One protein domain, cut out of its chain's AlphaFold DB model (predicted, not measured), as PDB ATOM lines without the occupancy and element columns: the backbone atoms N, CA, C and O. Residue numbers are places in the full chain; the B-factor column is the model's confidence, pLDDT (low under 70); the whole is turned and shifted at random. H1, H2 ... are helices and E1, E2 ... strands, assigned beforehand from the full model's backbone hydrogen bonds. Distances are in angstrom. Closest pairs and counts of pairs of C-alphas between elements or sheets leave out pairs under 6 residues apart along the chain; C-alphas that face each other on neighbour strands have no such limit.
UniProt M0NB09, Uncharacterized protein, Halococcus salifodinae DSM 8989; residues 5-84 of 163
ATOM      1  N   ILE A   5     -30.177 -42.638 -28.240       90.12
ATOM      2  CA  ILE A   5     -31.549 -42.286 -28.616       90.12
ATOM      3  C   ILE A   5     -32.175 -43.399 -29.432       90.12
ATOM      4  O   ILE A   5     -31.667 -43.794 -30.483       90.12
ATOM      5  N   THR A   6     -33.342 -43.840 -28.984       89.31
ATOM      6  CA  THR A   6     -34.183 -44.770 -29.730       89.31
ATOM      7  C   THR A   6     -35.572 -44.187 -29.935       89.31
ATOM      8  O   THR A   6     -35.983 -43.238 -29.259       89.31
ATOM      9  N   ASP A   7     -36.350 -44.808 -30.819       82.69
ATOM     10  CA  ASP A   7     -37.795 -44.618 -30.780       82.69
ATOM     11  C   ASP A   7     -38.362 -45.051 -29.402       82.69
ATOM     12  O   ASP A   7     -37.683 -45.685 -28.578       82.69
ATOM     13  N   ASP A   8     -39.603 -44.670 -29.112       82.38
ATOM     14  CA  ASP A   8     -40.274 -44.955 -27.836       82.38
ATOM     15  C   ASP A   8     -40.809 -46.406 -27.744       82.38
ATOM     16  O   ASP A   8     -41.885 -46.648 -27.207       82.38
ATOM     17  N   HIS A   9     -40.095 -47.398 -28.292       83.12
ATOM     18  CA  HIS A   9     -40.488 -48.807 -28.200       83.12
ATOM     19  C   HIS A   9     -39.849 -49.518 -26.994       83.12
ATOM     20  O   HIS A   9     -38.665 -49.358 -26.699       83.12
ATOM     21  N   ASP A  10     -40.616 -50.355 -26.296       83.12
ATOM     22  CA  ASP A  10     -40.162 -51.000 -25.054       83.12
ATOM     23  C   ASP A  10     -39.099 -52.086 -25.260       83.12
ATOM     24  O   ASP A  10     -38.377 -52.433 -24.329       83.12
ATOM     25  N   SER A  11     -38.936 -52.589 -26.486       85.50
ATOM     26  CA  SER A  11     -37.918 -53.602 -26.810       85.50
ATOM     27  C   SER A  11     -36.482 -53.155 -26.533       85.50
ATOM     28  O   SER A  11     -35.590 -53.995 -26.503       85.50
ATOM     29  N   TYR A  12     -36.242 -51.851 -26.382       84.19
ATOM     30  CA  TYR A  12     -34.912 -51.312 -26.103       84.19
ATOM     31  C   TYR A  12     -34.584 -51.235 -24.606       84.19
ATOM     32  O   TYR A  12     -33.412 -51.061 -24.286       84.19
ATOM     33  N   ASN A  13     -35.572 -51.380 -23.707       81.56
ATOM     34  CA  ASN A  13     -35.408 -51.149 -22.263       81.56
ATOM     35  C   ASN A  13     -34.285 -51.985 -21.632       81.56
ATOM     36  O   ASN A  13     -33.527 -51.462 -20.825       81.56
ATOM     37  N   ASP A  14     -34.149 -53.249 -22.034       84.56
ATOM     38  CA  ASP A  14     -33.184 -54.182 -21.431       84.56
ATOM     39  C   ASP A  14     -31.908 -54.370 -22.270       84.56
ATOM     40  O   ASP A  14     -31.046 -55.180 -21.932       84.56
ATOM     41  N   ILE A  15     -31.806 -53.673 -23.406       85.94
ATOM     42  CA  ILE A  15     -30.760 -53.912 -24.413       85.94
ATOM     43  C   ILE A  15     -29.847 -52.698 -24.566       85.94
ATOM     44  O   ILE A  15     -28.643 -52.867 -24.759       85.94
ATOM     45  N   MET A  16     -30.403 -51.486 -24.494       84.69
ATOM     46  CA  MET A  16     -29.645 -50.252 -24.675       84.69
ATOM     47  C   MET A  16     -29.344 -49.619 -23.311       84.69
ATOM     48  O   MET A  16     -30.279 -49.146 -22.661       84.69
ATOM     49  N   PRO A  17     -28.074 -49.604 -22.862       85.69
ATOM     50  CA  PRO A  17     -27.696 -48.865 -21.663       85.69
ATOM     51  C   PRO A  17     -27.913 -47.369 -21.896       85.69
ATOM     52  O   PRO A  17     -27.804 -46.908 -23.031       85.69
ATOM     53  N   ASP A  18     -28.227 -46.627 -20.835       87.38
ATOM     54  CA  ASP A  18     -28.339 -45.163 -20.876       87.38
ATOM     55  C   ASP A  18     -29.268 -44.671 -22.006       87.38
ATOM     56  O   ASP A  18     -28.995 -43.723 -22.744       87.38
ATOM     57  N   ARG A  19     -30.378 -45.400 -22.192       89.75
ATOM     58  CA  ARG A  19     -31.370 -45.134 -23.232       89.75
ATOM     59  C   ARG A  19     -32.128 -43.847 -22.935       89.75
ATOM     60  O   ARG A  19     -32.765 -43.704 -21.894       89.75
ATOM     61  N   VAL A  20     -32.212 -43.004 -23.954       91.25
ATOM     62  CA  VAL A  20     -33.042 -41.805 -23.992       91.25
ATOM     63  C   VAL A  20     -34.125 -41.987 -25.052       91.25
ATOM     64  O   VAL A  20     -33.877 -42.419 -26.180       91.25
ATOM     65  N   LYS A  21     -35.371 -41.686 -24.690       91.19
ATOM     66  CA  LYS A  21     -36.500 -41.763 -25.622       91.19
ATOM     67  C   LYS A  21     -36.480 -40.559 -26.556       91.19
ATOM     68  O   LYS A  21     -36.348 -39.429 -26.101       91.19
ATOM     69  N   CYS A  22     -36.669 -40.798 -27.851       92.06
ATOM     70  CA  CYS A  22     -36.803 -39.739 -28.847       92.06
ATOM     71  C   CYS A  22     -37.896 -38.731 -28.446       92.06
ATOM     72  O   CYS A  22     -39.059 -39.107 -28.254       92.06
ATOM     73  N   LEU A  23     -37.527 -37.447 -28.382       92.00
ATOM     74  CA  LEU A  23     -38.409 -36.340 -27.999       92.00
ATOM     75  C   LEU A  23     -39.712 -36.326 -28.808       92.00
ATOM     76  O   LEU A  23     -40.805 -36.250 -28.253       92.00
ATOM     77  N   VAL A  24     -39.609 -36.486 -30.128       90.12
ATOM     78  CA  VAL A  24     -40.752 -36.417 -31.053       90.12
ATOM     79  C   VAL A  24     -41.733 -37.567 -30.826       90.12
ATOM     80  O   VAL A  24     -42.949 -37.377 -30.887       90.12
ATOM     81  N   HIS A  25     -41.232 -38.766 -30.518       89.50
ATOM     82  CA  HIS A  25     -42.088 -39.901 -30.183       89.50
ATOM     83  C   HIS A  25     -42.811 -39.691 -28.854       89.50
ATOM     84  O   HIS A  25     -44.020 -39.924 -28.773       89.50
ATOM     85  N   THR A  26     -42.092 -39.192 -27.848       88.88
ATOM     86  CA  THR A  26     -42.669 -38.822 -26.553       88.88
ATOM     87  C   THR A  26     -43.779 -37.786 -26.733       88.88
ATOM     88  O   THR A  26     -44.893 -37.991 -26.249       88.88
ATOM     89  N   LEU A  27     -43.525 -36.725 -27.502       90.62
ATOM     90  CA  LEU A  27     -44.502 -35.680 -27.809       90.62
ATOM     91  C   LEU A  27     -45.717 -36.215 -28.559       90.62
ATOM     92  O   LEU A  27     -46.848 -35.923 -28.183       90.62
ATOM     93  N   ARG A  28     -45.520 -37.078 -29.560       88.69
ATOM     94  CA  ARG A  28     -46.630 -37.715 -30.280       88.69
ATOM     95  C   ARG A  28     -47.507 -38.553 -29.351       88.69
ATOM     96  O   ARG A  28     -48.730 -38.562 -29.499       88.69
ATOM     97  N   THR A  29     -46.901 -39.267 -28.405       87.75
ATOM     98  CA  THR A  29     -47.631 -40.031 -27.387       87.75
ATOM     99  C   THR A  29     -48.372 -39.109 -26.418       87.75
ATOM    100  O   THR A  29     -49.532 -39.391 -26.112       87.75
ATOM    101  N   ARG A  30     -47.753 -38.004 -25.973       88.31
ATOM    102  CA  ARG A  30     -48.396 -36.976 -25.131       88.31
ATOM    103  C   ARG A  30     -49.594 -36.355 -25.859       88.31
ATOM    104  O   ARG A  30     -50.706 -36.436 -25.349       88.31
ATOM    105  N   ALA A  31     -49.400 -35.851 -27.078       89.06
ATOM    106  CA  ALA A  31     -50.429 -35.192 -27.884       89.06
ATOM    107  C   ALA A  31     -51.670 -36.074 -28.102       89.06
ATOM    108  O   ALA A  31     -52.792 -35.617 -27.923       89.06
ATOM    109  N   ARG A  32     -51.486 -37.371 -28.384       85.44
ATOM    110  CA  ARG A  32     -52.595 -38.336 -28.545       85.44
ATOM    111  C   ARG A  32     -53.458 -38.533 -27.298       85.44
ATOM    112  O   ARG A  32     -54.565 -39.045 -27.416       85.44
ATOM    113  N   ARG A  33     -52.929 -38.233 -26.110       87.56
ATOM    114  CA  ARG A  33     -53.625 -38.421 -24.828       87.56
ATOM    115  C   ARG A  33     -54.299 -37.146 -24.332       87.56
ATOM    116  O   ARG A  33     -55.045 -37.221 -23.360       87.56
ATOM    117  N   ARG A  34     -54.014 -35.992 -24.940       89.00
ATOM    118  CA  ARG A  34     -54.534 -34.704 -24.485       89.00
ATOM    119  C   ARG A  34     -55.838 -34.374 -25.192       89.00
ATOM    120  O   ARG A  34     -55.875 -34.260 -26.411       89.00
ATOM    121  N   GLU A  35     -56.879 -34.167 -24.398       92.25
ATOM    122  CA  GLU A  35     -58.213 -33.790 -24.873       92.25
ATOM    123  C   GLU A  35     -58.167 -32.508 -25.715       92.25
ATOM    124  O   GLU A  35     -58.674 -32.498 -26.833       92.25
ATOM    125  N   ARG A  36     -57.402 -31.503 -25.265       91.31
ATOM    126  CA  ARG A  36     -57.204 -30.227 -25.972       91.31
ATOM    127  C   ARG A  36     -56.723 -30.380 -27.421       91.31
ATOM    128  O   ARG A  36     -57.142 -29.621 -28.285       91.31
ATOM    129  N   VAL A  37     -55.868 -31.368 -27.701       92.88
ATOM    130  CA  VAL A  37     -55.389 -31.643 -29.069       92.88
ATOM    131  C   VAL A  37     -56.529 -32.158 -29.948       92.88
ATOM    132  O   VAL A  37     -56.633 -31.755 -31.103       92.88
ATOM    133  N   SER A  38     -57.388 -33.030 -29.407       92.56
ATOM    134  CA  SER A  38     -58.569 -33.531 -30.123       92.56
ATOM    135  C   SER A  38     -59.569 -32.407 -30.372       92.56
ATOM    136  O   SER A  38     -60.018 -32.248 -31.501       92.56
ATOM    137  N   GLU A  39     -59.853 -31.590 -29.353       95.06
ATOM    138  CA  GLU A  39     -60.780 -30.455 -29.441       95.06
ATOM    139  C   GLU A  39     -60.382 -29.472 -30.546       95.06
ATOM    140  O   GLU A  39     -61.181 -29.190 -31.435       95.06
ATOM    141  N   LEU A  40     -59.131 -28.999 -30.528       93.25
ATOM    142  CA  LEU A  40     -58.613 -28.046 -31.515       93.25
ATOM    143  C   LEU A  40     -58.615 -28.637 -32.932       93.25
ATOM    144  O   LEU A  40     -58.974 -27.968 -33.903       93.25
ATOM    145  N   HIS A  41     -58.249 -29.915 -33.060       92.38
ATOM    146  CA  HIS A  41     -58.260 -30.609 -34.344       92.38
ATOM    147  C   HIS A  41     -59.687 -30.794 -34.890       92.38
ATOM    148  O   HIS A  41     -59.914 -30.607 -36.085       92.38
ATOM    149  N   GLU A  42     -60.654 -31.151 -34.043       94.25
ATOM    150  CA  GLU A  42     -62.067 -31.310 -34.416       94.25
ATOM    151  C   GLU A  42     -62.741 -29.970 -34.741       94.25
ATOM    152  O   GLU A  42     -63.555 -29.906 -35.666       94.25
ATOM    153  N   ALA A  43     -62.363 -28.900 -34.039       94.56
ATOM    154  CA  ALA A  43     -62.799 -27.534 -34.320       94.56
ATOM    155  C   ALA A  43     -62.182 -26.957 -35.611       94.56
ATOM    156  O   ALA A  43     -62.702 -25.987 -36.164       94.56
ATOM    157  N   GLY A  44     -61.104 -27.561 -36.124       94.38
ATOM    158  CA  GLY A  44     -60.370 -27.064 -37.292       94.38
ATOM    159  C   GLY A  44     -59.506 -25.834 -36.995       94.38
ATOM    160  O   GLY A  44     -59.095 -25.135 -37.923       94.38
ATOM    161  N   GLU A  45     -59.212 -25.574 -35.721       94.31
ATOM    162  CA  GLU A  45     -58.414 -24.447 -35.231       94.31
ATOM    163  C   GLU A  45     -56.917 -24.770 -35.369       94.31
ATOM    164  O   GLU A  45     -56.197 -24.998 -34.400       94.31
ATOM    165  N   LEU A  46     -56.447 -24.863 -36.618       92.44
ATOM    166  CA  LEU A  46     -55.100 -25.357 -36.933       92.44
ATOM    167  C   LEU A  46     -53.972 -24.441 -36.443       92.44
ATOM    168  O   LEU A  46     -52.898 -24.945 -36.117       92.44
ATOM    169  N   ASP A  47     -54.193 -23.125 -36.407       93.00
ATOM    170  CA  ASP A  47     -53.196 -22.173 -35.905       93.00
ATOM    171  C   ASP A  47     -53.023 -22.305 -34.389       93.00
ATOM    172  O   ASP A  47     -51.900 -22.470 -33.921       93.00
ATOM    173  N   GLU A  48     -54.126 -22.367 -33.640       93.00
ATOM    174  CA  GLU A  48     -54.097 -22.591 -32.189       93.00
ATOM    175  C   GLU A  48     -53.541 -23.976 -31.841       93.00
ATOM    176  O   GLU A  48     -52.800 -24.137 -30.872       93.00
ATOM    177  N   LEU A  49     -53.851 -24.995 -32.652       92.31
ATOM    178  CA  LEU A  49     -53.263 -26.323 -32.507       92.31
ATOM    179  C   LEU A  49     -51.747 -26.303 -32.722       92.31
ATOM    180  O   LEU A  49     -51.032 -27.012 -32.015       92.31
ATOM    181  N   ARG A  50     -51.256 -25.529 -33.698       92.88
ATOM    182  CA  ARG A  50     -49.817 -25.376 -33.944       92.88
ATOM    183  C   ARG A  50     -49.145 -24.715 -32.747       92.88
ATOM    184  O   ARG A  50     -48.213 -25.307 -32.218       92.88
ATOM    185  N   GLU A  51     -49.649 -23.563 -32.311       93.69
ATOM    186  CA  GLU A  51     -49.105 -22.819 -31.165       93.69
ATOM    187  C   GLU A  51     -49.067 -23.702 -29.910       93.69
ATOM    188  O   GLU A  51     -48.029 -23.845 -29.271       93.69
ATOM    189  N   TYR A  52     -50.159 -24.422 -29.634       93.00
ATOM    190  CA  TYR A  52     -50.219 -25.364 -28.517       93.00
ATOM    191  C   TYR A  52     -49.156 -26.471 -28.598       93.00
ATOM    192  O   TYR A  52     -48.556 -26.849 -27.593       93.00
ATOM    193  N   LEU A  53     -48.938 -27.044 -29.784       92.69
ATOM    194  CA  LEU A  53     -47.950 -28.108 -29.969       92.69
ATOM    195  C   LEU A  53     -46.505 -27.584 -29.944       92.69
ATOM    196  O   LEU A  53     -45.617 -28.346 -29.561       92.69
ATOM    197  N   GLU A  54     -46.273 -26.331 -30.340       92.81
ATOM    198  CA  GLU A  54     -44.979 -25.646 -30.229       92.81
ATOM    199  C   GLU A  54     -44.612 -25.416 -28.756       92.81
ATOM    200  O   GLU A  54     -43.541 -25.847 -28.332       92.81
ATOM    201  N   GLU A  55     -45.531 -24.892 -27.942       92.62
ATOM    202  CA  GLU A  55     -45.326 -24.726 -26.490       92.62
ATOM    203  C   GLU A  55     -45.052 -26.069 -25.786       92.62
ATOM    204  O   GLU A  55     -44.166 -26.199 -24.932       92.62
ATOM    205  N   GLU A  56     -45.793 -27.112 -26.169       92.62
ATOM    206  CA  GLU A  56     -45.578 -28.467 -25.660       92.62
ATOM    207  C   GLU A  56     -44.215 -29.034 -26.062       92.62
ATOM    208  O   GLU A  56     -43.596 -29.766 -25.280       92.62
ATOM    209  N   TYR A  57     -43.756 -28.719 -27.274       93.19
ATOM    210  CA  TYR A  57     -42.437 -29.108 -27.751       93.19
ATOM    211  C   TYR A  57     -41.340 -28.428 -26.933       93.19
ATOM    212  O   TYR A  57     -40.458 -29.131 -26.440       93.19
ATOM    213  N   GLU A  58     -41.410 -27.106 -26.764       93.06
ATOM    214  CA  GLU A  58     -40.429 -26.324 -25.999       93.06
ATOM    215  C   GLU A  58     -40.318 -26.842 -24.564       93.06
ATOM    216  O   GLU A  58     -39.232 -27.207 -24.117       93.06
ATOM    217  N   THR A  59     -41.460 -27.030 -23.898       92.62
ATOM    218  CA  THR A  59     -41.507 -27.574 -22.533       92.62
ATOM    219  C   THR A  59     -40.836 -28.951 -22.452       92.62
ATOM    220  O   THR A  59     -40.006 -29.209 -21.580       92.62
ATOM    221  N   ALA A  60     -41.169 -29.866 -23.369       92.69
ATOM    222  CA  ALA A  60     -40.595 -31.210 -23.360       92.69
ATOM    223  C   ALA A  60     -39.101 -31.225 -23.729       92.69
ATOM    224  O   ALA A  60     -38.365 -32.098 -23.262       92.69
ATOM    225  N   TYR A  61     -38.661 -30.294 -24.576       93.75
ATOM    226  CA  TYR A  61     -37.258 -30.119 -24.930       93.75
ATOM    227  C   TYR A  61     -36.452 -29.651 -23.717       93.75
ATOM    228  O   TYR A  61     -35.441 -30.271 -23.394       93.75
ATOM    229  N   GLU A  62     -36.927 -28.631 -23.002       93.31
ATOM    230  CA  GLU A  62     -36.282 -28.116 -21.790       93.31
ATOM    231  C   GLU A  62     -36.185 -29.179 -20.685       93.31
ATOM    232  O   GLU A  62     -35.114 -29.365 -20.100       93.31
ATOM    233  N   GLU A  63     -37.268 -29.932 -20.438       92.75
ATOM    234  CA  GLU A  63     -37.285 -31.063 -19.494       92.75
ATOM    235  C   GLU A  63     -36.188 -32.091 -19.828       92.75
ATOM    236  O   GLU A  63     -35.437 -32.550 -18.956       92.75
ATOM    237  N   LEU A  64     -36.097 -32.458 -21.109       93.06
ATOM    238  CA  LEU A  64     -35.143 -33.447 -21.590       93.06
ATOM    239  C   LEU A  64     -33.706 -32.927 -21.503       93.06
ATOM    240  O   LEU A  64     -32.843 -33.610 -20.954       93.06
ATOM    241  N   VAL A  65     -33.447 -31.726 -22.018       93.31
ATOM    242  CA  VAL A  65     -32.111 -31.123 -22.040       93.31
ATOM    243  C   VAL A  65     -31.596 -30.857 -20.633       93.31
ATOM    244  O   VAL A  65     -30.418 -31.088 -20.388       93.31
ATOM    245  N   THR A  66     -32.452 -30.453 -19.693       92.12
ATOM    246  CA  THR A  66     -32.052 -30.291 -18.285       92.12
ATOM    247  C   THR A  66     -31.485 -31.596 -17.730       92.12
ATOM    248  O   THR A  66     -30.395 -31.601 -17.168       92.12
ATOM    249  N   THR A  67     -32.170 -32.714 -17.984       90.00
ATOM    250  CA  THR A  67     -31.708 -34.045 -17.563       90.00
ATOM    251  C   THR A  67     -30.403 -34.427 -18.272       90.00
ATOM    252  O   THR A  67     -29.442 -34.863 -17.645       90.00
ATOM    253  N   LEU A  68     -30.329 -34.222 -19.591       90.88
ATOM    254  CA  LEU A  68     -29.143 -34.584 -20.374       90.88
ATOM    255  C   LEU A  68     -27.925 -33.712 -20.058       90.88
ATOM    256  O   LEU A  68     -26.798 -34.186 -20.160       90.88
ATOM    257  N   ARG A  69     -28.126 -32.453 -19.671       87.62
ATOM    258  CA  ARG A  69     -27.052 -31.544 -19.270       87.62
ATOM    259  C   ARG A  69     -26.374 -32.025 -17.990       87.62
ATOM    260  O   ARG A  69     -25.152 -31.954 -17.908       87.62
ATOM    261  N   GLU A  70     -27.145 -32.503 -17.015       86.12
ATOM    262  CA  GLU A  70     -26.609 -33.020 -15.750       86.12
ATOM    263  C   GLU A  70     -25.725 -34.256 -15.976       86.12
ATOM    264  O   GLU A  70     -24.631 -34.350 -15.413       86.12
ATOM    265  N   ASP A  71     -26.158 -35.152 -16.864       87.12
ATOM    266  CA  ASP A  71     -25.498 -36.437 -17.100       87.12
ATOM    267  C   ASP A  71     -24.407 -36.384 -18.194       87.12
ATOM    268  O   ASP A  71     -23.447 -37.164 -18.166       87.12
ATOM    269  N   TYR A  72     -24.511 -35.455 -19.155       89.25
ATOM    270  CA  TYR A  72     -23.700 -35.425 -20.381       89.25
ATOM    271  C   TYR A  72     -23.161 -34.031 -20.739       89.25
ATOM    272  O   TYR A  72     -23.321 -33.548 -21.862       89.25
ATOM    273  N   LEU A  73     -22.421 -33.417 -19.813       85.94
ATOM    274  CA  LEU A  73     -21.793 -32.092 -19.983       85.94
ATOM    275  C   LEU A  73     -20.947 -31.930 -21.260       85.94
ATOM    276  O   LEU A  73     -20.798 -30.819 -21.750       85.94
ATOM    277  N   GLY A  74     -20.408 -33.017 -21.823       88.31
ATOM    278  CA  GLY A  74     -19.613 -32.971 -23.059       88.31
ATOM    279  C   GLY A  74     -20.392 -32.548 -24.311       88.31
ATOM    280  O   GLY A  74     -19.771 -32.233 -25.320       88.31
ATOM    281  N   PHE A  75     -21.726 -32.541 -24.250       90.06
ATOM    282  CA  PHE A  75     -22.597 -32.027 -25.309       90.06
ATOM    283  C   PHE A  75     -23.072 -30.592 -25.054       90.06
ATOM    284  O   PHE A  75     -23.817 -30.055 -25.871       90.06
ATOM    285  N   TRP A  76     -22.677 -29.965 -23.944       91.38
ATOM    286  CA  TRP A  76     -23.021 -28.574 -23.675       91.38
ATOM    287  C   TRP A  76     -22.029 -27.636 -24.360       91.38
ATOM    288  O   TRP A  76     -20.823 -27.719 -24.122       91.38
ATOM    289  N   ASP A  77     -22.541 -26.737 -25.191       90.06
ATOM    290  CA  ASP A  77     -21.777 -25.624 -25.733       90.06
ATOM    291  C   ASP A  77     -21.874 -24.432 -24.771       90.06
ATOM    292  O   ASP A  77     -22.908 -23.772 -24.671       90.06
ATOM    293  N   GLU A  78     -20.792 -24.167 -24.036       90.31
ATOM    294  CA  GLU A  78     -20.719 -23.042 -23.096       90.31
ATOM    295  C   GLU A  78     -20.750 -21.670 -23.789       90.31
ATOM    296  O   GLU A  78     -21.134 -20.691 -23.151       90.31
ATOM    297  N   GLU A  79     -20.345 -21.570 -25.061       91.69
ATOM    298  CA  GLU A  79     -20.313 -20.295 -25.788       91.69
ATOM    299  C   GLU A  79     -21.723 -19.850 -26.191       91.69
ATOM    300  O   GLU A  79     -22.061 -18.671 -26.057       91.69
ATOM    301  N   ASN A  80     -22.544 -20.799 -26.645       88.19
ATOM    302  CA  ASN A  80     -23.900 -20.542 -27.136       88.19
ATOM    303  C   ASN A  80     -25.003 -20.871 -26.112       88.19
ATOM    304  O   ASN A  80     -26.172 -20.615 -26.386       88.19
ATOM    305  N   ASP A  81     -24.638 -21.401 -24.938       87.75
ATOM    306  CA  ASP A  81     -25.560 -21.889 -23.896       87.75
ATOM    307  C   ASP A  81     -26.580 -22.907 -24.453       87.75
ATOM    308  O   ASP A  81     -27.765 -22.888 -24.121       87.75
ATOM    309  N   GLU A  82     -26.107 -23.802 -25.329       89.56
ATOM    310  CA  GLU A  82     -26.942 -24.732 -26.095       89.56
ATOM    311  C   GLU A  82     -26.498 -26.191 -25.912       89.56
ATOM    312  O   GLU A  82     -25.311 -26.522 -25.841       89.56
ATOM    313  N   PHE A  83     -27.469 -27.106 -25.876       90.06
ATOM    314  CA  PHE A  83     -27.204 -28.539 -25.906       90.06
ATOM    315  C   PHE A  83     -27.067 -29.043 -27.347       90.06
ATOM    316  O   PHE A  83     -28.015 -29.003 -28.125       90.06
ATOM    317  N   THR A  84     -25.902 -29.588 -27.682       90.19
ATOM    318  CA  THR A  84     -25.548 -30.049 -29.040       90.19
ATOM    319  C   THR A  84     -25.706 -31.559 -29.240       90.19
ATOM    320  O   THR A  84     -25.460 -32.092 -30.327       90.19
TER     321      THR A  84
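This is residues 5 to 84 of the 163 residues of an uncharacterized protein of Halococcus salifodinae DSM 8989 (UniProt M0NB09). A long helix, H3, runs along the length of a flat, loose shape, with H1 crossing it and H2 folding back on its beginning, both on one side of it; toward H3's far end a loop of residues 5 to 18 lies out beyond E1 on that same side, and the loop of residues 72 to 84 hangs out on the opposite side of H3. The 80 printed residues hold E1, H1, H2 and H3 in that order, mostly helix; the radius of gyration of the C-alphas is 15.6 A, the spans 45 by 37 by 13 A.

Residues 5 to 6 pair, parallel, with residues 20 to 21 of E1, residues 19 to 21, which pairs with no named strand. H1, residues 23 to 33, touches residues 53 to 64 of H3, residues 46 to 71, at a steep tilt of 49 degrees, opposite ways; the closest C-alphas, Leu 27 and Tyr 57, are 6.9 A apart. H2, residues 35 to 43, forms a helical hairpin with H3, touching its residues 46 to 49 at a shallow tilt of 28 degrees; the closest C-alphas, Leu 40 and Leu 49, are 5.7 A apart. Every O i to N i+4 pair is within hydrogen-bond range in H2 and H3, 6 of 7 in H1.

E1 begins at C-alpha 19 (-31.370, -45.134, -23.232). H1 is 15.7 A long, H2 12.2 A and H3 37.3 A, ending at C-alpha 71 (-25.498, -36.437, -17.100).

The farthest C-alphas, Ala 43 and Gly 74, are 45.0 A apart. The printed part has no cut, its three links are tight, and no printed residue is under 70 in pLDDT.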